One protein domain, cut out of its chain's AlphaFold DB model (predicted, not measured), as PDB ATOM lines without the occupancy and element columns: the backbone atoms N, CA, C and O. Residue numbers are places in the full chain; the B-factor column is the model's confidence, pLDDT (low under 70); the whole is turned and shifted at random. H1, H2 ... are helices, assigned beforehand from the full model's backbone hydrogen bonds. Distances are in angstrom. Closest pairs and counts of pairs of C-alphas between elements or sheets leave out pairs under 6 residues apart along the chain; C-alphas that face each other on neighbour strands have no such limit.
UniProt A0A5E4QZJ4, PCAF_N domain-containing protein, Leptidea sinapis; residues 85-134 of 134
ATOM      1  N   CYS A  85      25.145  19.987  46.101       93.88
ATOM      2  CA  CYS A  85      24.315  20.519  45.035       93.88
ATOM      3  C   CYS A  85      22.989  21.027  45.611       93.88
ATOM      4  O   CYS A  85      22.292  20.293  46.303       93.88
ATOM      5  N   GLN A  86      22.629  22.266  45.284       92.69
ATOM      6  CA  GLN A  86      21.410  22.934  45.740       92.69
ATOM      7  C   GLN A  86      20.150  22.519  44.957       92.69
ATOM      8  O   GLN A  86      19.051  22.958  45.290       92.69
ATOM      9  N   THR A  87      20.283  21.729  43.885       92.19
ATOM     10  CA  THR A  87      19.131  21.292  43.083       92.19
ATOM     11  C   THR A  87      18.233  20.360  43.909       92.19
ATOM     12  O   THR A  87      18.767  19.453  44.558       92.19
ATOM     13  N   PRO A  88      16.892  20.522  43.874       92.50
ATOM     14  CA  PRO A  88      15.984  19.609  44.564       92.50
ATOM     15  C   PRO A  88      16.247  18.158  44.151       92.50
ATOM     16  O   PRO A  88      16.548  17.877  42.993       92.50
ATOM     17  N   GLU A  89      16.162  17.250  45.124       92.44
ATOM     18  CA  GLU A  89      16.363  15.802  44.945       92.44
ATOM     19  C   GLU A  89      17.787  15.383  44.510       92.44
ATOM     20  O   GLU A  89      18.019  14.228  44.148       92.44
ATOM     21  N   CYS A  90      18.783  16.277  44.593       93.38
ATOM     22  CA  CYS A  90      20.172  15.960  44.262       93.38
ATOM     23  C   CYS A  90      21.032  15.659  45.503       93.38
ATOM     24  O   CYS A  90      21.359  16.547  46.281       93.38
ATOM     25  N   GLY A  91      21.499  14.415  45.646       93.25
ATOM     26  CA  GLY A  91      22.420  13.996  46.720       93.25
ATOM     27  C   GLY A  91      23.913  14.217  46.426       93.25
ATOM     28  O   GLY A  91      24.756  13.463  46.911       93.25
ATOM     29  N   CYS A  92      24.268  15.168  45.557       94.69
ATOM     30  CA  CYS A  92      25.667  15.395  45.189       94.69
ATOM     31  C   CYS A  92      26.387  16.236  46.253       94.69
ATOM     32  O   CYS A  92      25.920  17.315  46.590       94.69
ATOM     33  N   ASN A  93      27.543  15.766  46.734       93.06
ATOM     34  CA  ASN A  93      28.305  16.391  47.831       93.06
ATOM     35  C   ASN A  93      29.517  17.221  47.368       93.06
ATOM     36  O   ASN A  93      30.388  17.544  48.173       93.06
ATOM     37  N   GLY A  94      29.643  17.479  46.067       91.31
ATOM     38  CA  GLY A  94      30.776  18.232  45.544       91.31
ATOM     39  C   GLY A  94      30.850  18.216  44.031       91.31
ATOM     40  O   GLY A  94      30.729  17.166  43.391       91.31
ATOM     41  N   TRP A  95      31.111  19.385  43.457       91.38
ATOM     42  CA  TRP A  95      31.319  19.524  42.028       91.38
ATOM     43  C   TRP A  95      32.589  18.789  41.588       91.38
ATOM     44  O   TRP A  95      33.649  18.884  42.210       91.38
ATOM     45  N   LYS A  96      32.506  18.065  40.470       89.19
ATOM     46  CA  LYS A  96      33.659  17.409  39.846       89.19
ATOM     47  C   LYS A  96      33.797  17.828  38.396       89.19
ATOM     48  O   LYS A  96      32.835  17.786  37.635       89.19
ATOM     49  N   THR A  97      35.033  18.141  38.018       83.94
ATOM     50  CA  THR A  97      35.392  18.543  36.656       83.94
ATOM     51  C   THR A  97      35.129  17.419  35.649       83.94
ATOM     52  O   THR A  97      35.526  16.277  35.922       83.94
ATOM     53  N   PRO A  98      34.524  17.715  34.484       75.62
ATOM     54  CA  PRO A  98      34.362  16.743  33.409       75.62
ATOM     55  C   PRO A  98      35.717  16.210  32.910       75.62
ATOM     56  O   PRO A  98      36.740  16.896  32.959       75.62
ATOM     57  N   VAL A  99      35.731  14.960  32.432       66.75
ATOM     58  CA  VAL A  99      36.955  14.206  32.075       66.75
ATOM     59  C   VAL A  99      37.798  14.927  31.015       66.75
ATOM     60  O   VAL A  99      39.024  14.944  31.116       66.75
ATOM     61  N   SER A 100      37.151  15.592  30.055       64.19
ATOM     62  CA  SER A 100      37.809  16.365  28.992       64.19
ATOM     63  C   SER A 100      38.670  17.515  29.520       64.19
ATOM     64  O   SER A 100      39.697  17.836  28.934       64.19
ATOM     65  N   GLN A 101      38.300  18.109  30.655       62.94
ATOM     66  CA  GLN A 101      39.075  19.172  31.293       62.94
ATOM     67  C   GLN A 101      40.089  18.626  32.317       62.94
ATOM     68  O   GLN A 101      41.051  19.313  32.659       62.94
ATOM     69  N   GLN A 102      39.924  17.391  32.809       62.19
ATOM     70  CA  GLN A 102      40.870  16.779  33.756       62.19
ATOM     71  C   GLN A 102      42.220  16.449  33.109       62.19
ATOM     72  O   GLN A 102      43.256  16.649  33.743       62.19
ATOM     73  N   THR A 103      42.220  15.990  31.854       58.00
ATOM     74  CA  THR A 103      43.461  15.654  31.130       58.00
ATOM     75  C   THR A 103      44.394  16.861  30.986       58.00
ATOM     76  O   THR A 103      45.599  16.732  31.193       58.00
ATOM     77  N   ILE A 104      43.840  18.059  30.772       59.66
ATOM     78  CA  ILE A 104      44.627  19.293  30.653       59.66
ATOM     79  C   ILE A 104      45.154  19.746  32.034       59.66
ATOM     80  O   ILE A 104      46.298  20.184  32.157       59.66
ATOM     81  N   ARG A 105      44.369  19.563  33.108       59.53
ATOM     82  CA  ARG A 105      44.758  19.961  34.475       59.53
ATOM     83  C   ARG A 105      45.864  19.103  35.089       59.53
ATOM     84  O   ARG A 105      46.655  19.617  35.876       59.53
ATOM     85  N   ALA A 106      45.929  17.812  34.759       56.31
ATOM     86  CA  ALA A 106      46.915  16.898  35.342       56.31
ATOM     87  C   ALA A 106      48.357  17.211  34.902       56.31
ATOM     88  O   ALA A 106      49.291  17.016  35.676       56.31
ATOM     89  N   ASN A 107      48.534  17.736  33.687       53.75
ATOM     90  CA  ASN A 107      49.853  17.989  33.105       53.75
ATOM     91  C   ASN A 107      50.443  19.350  33.520       53.75
ATOM     92  O   ASN A 107      51.588  19.683  33.234       53.75
ATOM     93  N   THR A 108      49.667  20.199  34.192       51.09
ATOM     94  CA  THR A 108      50.094  21.566  34.475       51.09
ATOM     95  C   THR A 108      49.520  22.012  35.815       51.09
ATOM     96  O   THR A 108      48.406  22.516  35.896       51.09
ATOM     97  N   ARG A 109      50.328  21.897  36.882       53.06
ATOM     98  CA  ARG A 109      50.090  22.515  38.208       53.06
ATOM     99  C   ARG A 109      50.100  24.057  38.171       53.06
ATOM    100  O   ARG A 109      50.279  24.696  39.204       53.06
ATOM    101  N   ASN A 110      49.968  24.663  36.994       52.28
ATOM    102  CA  ASN A 110      49.993  26.105  36.841       52.28
ATOM    103  C   ASN A 110      48.616  26.681  37.175       52.28
ATOM    104  O   ASN A 110      47.583  26.175  36.736       52.28
ATOM    105  N   ASP A 111      48.631  27.799  37.891       55.56
ATOM    106  CA  ASP A 111      47.465  28.571  38.329       55.56
ATOM    107  C   ASP A 111      46.620  29.126  37.151       55.56
ATOM    108  O   ASP A 111      45.554  29.688  37.391       55.56
ATOM    109  N   ASN A 112      47.100  28.935  35.912       50.84
ATOM    110  CA  ASN A 112      46.635  29.489  34.633       50.84
ATOM    111  C   ASN A 112      45.871  28.489  33.730       50.84
ATOM    112  O   ASN A 112      45.617  28.773  32.564       50.84
ATOM    113  N   GLN A 113      45.547  27.289  34.222       58.12
ATOM    114  CA  GLN A 113      44.682  26.348  33.490       58.12
ATOM    115  C   GLN A 113      43.306  26.967  33.200       58.12
ATOM    116  O   GLN A 113      42.850  27.722  34.052       58.12
ATOM    117  N   PRO A 114      42.609  26.641  32.088       60.38
ATOM    118  CA  PRO A 114      41.230  27.070  31.867       60.38
ATOM    119  C   PRO A 114      40.383  26.770  33.108       60.38
ATOM    120  O   PRO A 114      40.136  25.613  33.479       60.38
ATOM    121  N   LEU A 115      40.012  27.849  33.800       67.88
ATOM    122  CA  LEU A 115      39.116  27.803  34.940       67.88
ATOM    123  C   LEU A 115      37.797  27.221  34.433       67.88
ATOM    124  O   LEU A 115      37.313  27.626  33.377       67.88
ATOM    125  N   ALA A 116      37.228  26.283  35.191       76.69
ATOM    126  CA  ALA A 116      35.857  25.874  34.923       76.69
ATOM    127  C   ALA A 116      34.959  27.114  34.975       76.69
ATOM    128  O   ALA A 116      35.220  28.045  35.739       76.69
ATOM    129  N   THR A 117      33.947  27.146  34.131       82.19
ATOM    130  CA  THR A 117      32.970  28.227  34.065       82.19
ATOM    131  C   THR A 117      31.709  27.839  34.825       82.19
ATOM    132  O   THR A 117      31.443  26.663  35.059       82.19
ATOM    133  N   PHE A 118      30.906  28.828  35.213       82.12
ATOM    134  CA  PHE A 118      29.639  28.622  35.927       82.12
ATOM    135  C   PHE A 118      28.659  27.690  35.214       82.12
ATOM    136  O   PHE A 118      27.811  27.076  35.858       82.12
ATOM    137  N   THR A 119      28.786  27.587  33.894       86.19
ATOM    138  CA  THR A 119      27.968  26.745  33.023       86.19
ATOM    139  C   THR A 119      28.494  25.317  32.902       86.19
ATOM    140  O   THR A 119      27.837  24.490  32.274       86.19
ATOM    141  N   ASP A 120      29.662  25.001  33.477       87.94
ATOM    142  CA  ASP A 120      30.238  23.665  33.360       87.94
ATOM    143  C   ASP A 120      29.450  22.648  34.205       87.94
ATOM    144  O   ASP A 120      29.279  22.839  35.417       87.94
ATOM    145  N   PRO A 121      28.997  21.537  33.599       90.56
ATOM    146  CA  PRO A 121      28.220  20.526  34.298       90.56
ATOM    147  C   PRO A 121      29.094  19.701  35.250       90.56
ATOM    148  O   PRO A 121      30.232  19.335  34.945       90.56
ATOM    149  N   CYS A 122      28.535  19.365  36.410       91.62
ATOM    150  CA  CYS A 122      29.125  18.446  37.373       91.62
ATOM    151  C   CYS A 122      29.168  17.027  36.802       91.62
ATOM    152  O   CYS A 122      28.175  16.523  36.284       91.62
ATOM    153  N   ARG A 123      30.289  16.322  36.973       91.00
ATOM    154  CA  ARG A 123      30.417  14.922  36.531       91.00
ATOM    155  C   ARG A 123      29.469  13.947  37.248       91.00
ATOM    156  O   ARG A 123      29.174  12.895  36.693       91.00
ATOM    157  N   ASN A 124      29.053  14.251  38.478       91.25
ATOM    158  CA  ASN A 124      28.272  13.329  39.307       91.25
ATOM    159  C   ASN A 124      26.759  13.489  39.136       91.25
ATOM    160  O   ASN A 124      26.048  12.493  39.169       91.25
ATOM    161  N   CYS A 125      26.271  14.721  38.997       93.00
ATOM    162  CA  CYS A 125      24.836  15.011  38.922       93.00
ATOM    163  C   CYS A 125      24.426  15.811  37.683       93.00
ATOM    164  O   CYS A 125      23.263  16.169  37.563       93.00
ATOM    165  N   ASN A 126      25.365  16.135  36.790       92.06
ATOM    166  CA  ASN A 126      25.142  16.915  35.569       92.06
ATOM    167  C   ASN A 126      24.563  18.330  35.765       92.06
ATOM    168  O   ASN A 126      24.408  19.051  34.783       92.06
ATOM    169  N   HIS A 127      24.328  18.780  37.001       92.81
ATOM    170  CA  HIS A 127      23.968  20.166  37.295       92.81
ATOM    171  C   HIS A 127      25.166  21.098  37.134       92.81
ATOM    172  O   HIS A 127      26.311  20.713  37.377       92.81
ATOM    173  N   ILE A 128      24.892  22.337  36.739       92.12
ATOM    174  CA  ILE A 128      25.915  23.356  36.512       92.12
ATOM    175  C   ILE A 128      26.695  23.683  37.796       92.12
ATOM    176  O   ILE A 128      26.199  23.498  38.914       92.12
ATOM    177  N   LEU A 129      27.923  24.184  37.636       89.81
ATOM    178  CA  LEU A 129      28.783  24.623  38.739       89.81
ATOM    179  C   LEU A 129      28.083  25.638  39.656       89.81
ATOM    180  O   LEU A 129      28.245  25.547  40.869       89.81
ATOM    181  N   GLY A 130      27.260  26.535  39.095       89.00
ATOM    182  CA  GLY A 130      26.466  27.497  39.872       89.00
ATOM    183  C   GLY A 130      25.585  26.846  40.946       89.00
ATOM    184  O   GLY A 130      25.510  27.346  42.058       89.00
ATOM    185  N   ASN A 131      25.027  25.660  40.683       91.81
ATOM    186  CA  ASN A 131      24.188  24.942  41.650       91.81
ATOM    187  C   ASN A 131      24.992  24.267  42.770       91.81
ATOM    188  O   ASN A 131      24.404  23.578  43.595       91.81
ATOM    189  N   HIS A 132      26.319  24.366  42.765       91.25
ATOM    190  CA  HIS A 132      27.179  23.771  43.784       91.25
ATOM    191  C   HIS A 132      27.934  24.819  44.589       91.25
ATOM    192  O   HIS A 132      28.647  24.428  45.494       91.25
ATOM    193  N   GLY A 133      27.872  26.111  44.278       76.44
ATOM    194  CA  GLY A 133      28.768  27.094  44.892       76.44
ATOM    195  C   GLY A 133      28.235  28.513  44.837       76.44
ATOM    196  O   GLY A 133      29.001  29.399  44.469       76.44
ATOM    197  N   ASP A 134      26.949  28.689  45.143       59.91
ATOM    198  CA  ASP A 134      26.392  30.004  45.485       59.91
ATOM    199  C   ASP A 134      27.035  30.544  46.778       59.91
ATOM    200  O   ASP A 134      27.221  29.739  47.727       59.91
TER     201      ASP A 134
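Overview. This is residues 85 to 134 of the 134 residues of the protein "PCAF_N domain-containing protein" of Leptidea sinapis (UniProt A0A5E4QZJ4). What is seen first? There is little regular structure: a cluster of loops with the short helix H2, from which a long loop goes out, holds H1, turns at residues 106 to 112, which stick out, and folds back. What builds it? The 50 printed residues have two named helices, H1 then H2, and no named strand; the class is all helix, with 12 residues in named elements. How compact is it? It is only just loose, close to compact, with a radius of gyration of the C-alphas of 11.7 A, and elongated, spanning 36 by 18 by 15 A.

Arrangement. How do the helices stand? H1, residues 99 to 106, and H2, residues 129 to 132, are apart, with no C-alpha of the one within 8 A of the other. What do their backbones show? In H1, 3 of 4 O i to N i+4 pairs are within hydrogen-bond range; H2 is too short for such a pair.

Along the chain. Where is H1? It begins at C-alpha 99 (36.955, 14.206, 32.075) and is 10.8 A long. Where does H2 end? It ends at C-alpha 132 (27.179, 23.771, 43.784), 5.4 A from its first.

Size, cuts and confidence. Is anything cut or long? The printed part has no cut, and the 22-residue link from H1 to H2 is long. Where is confidence low? Residues 99 to 115 and 134 are under 70.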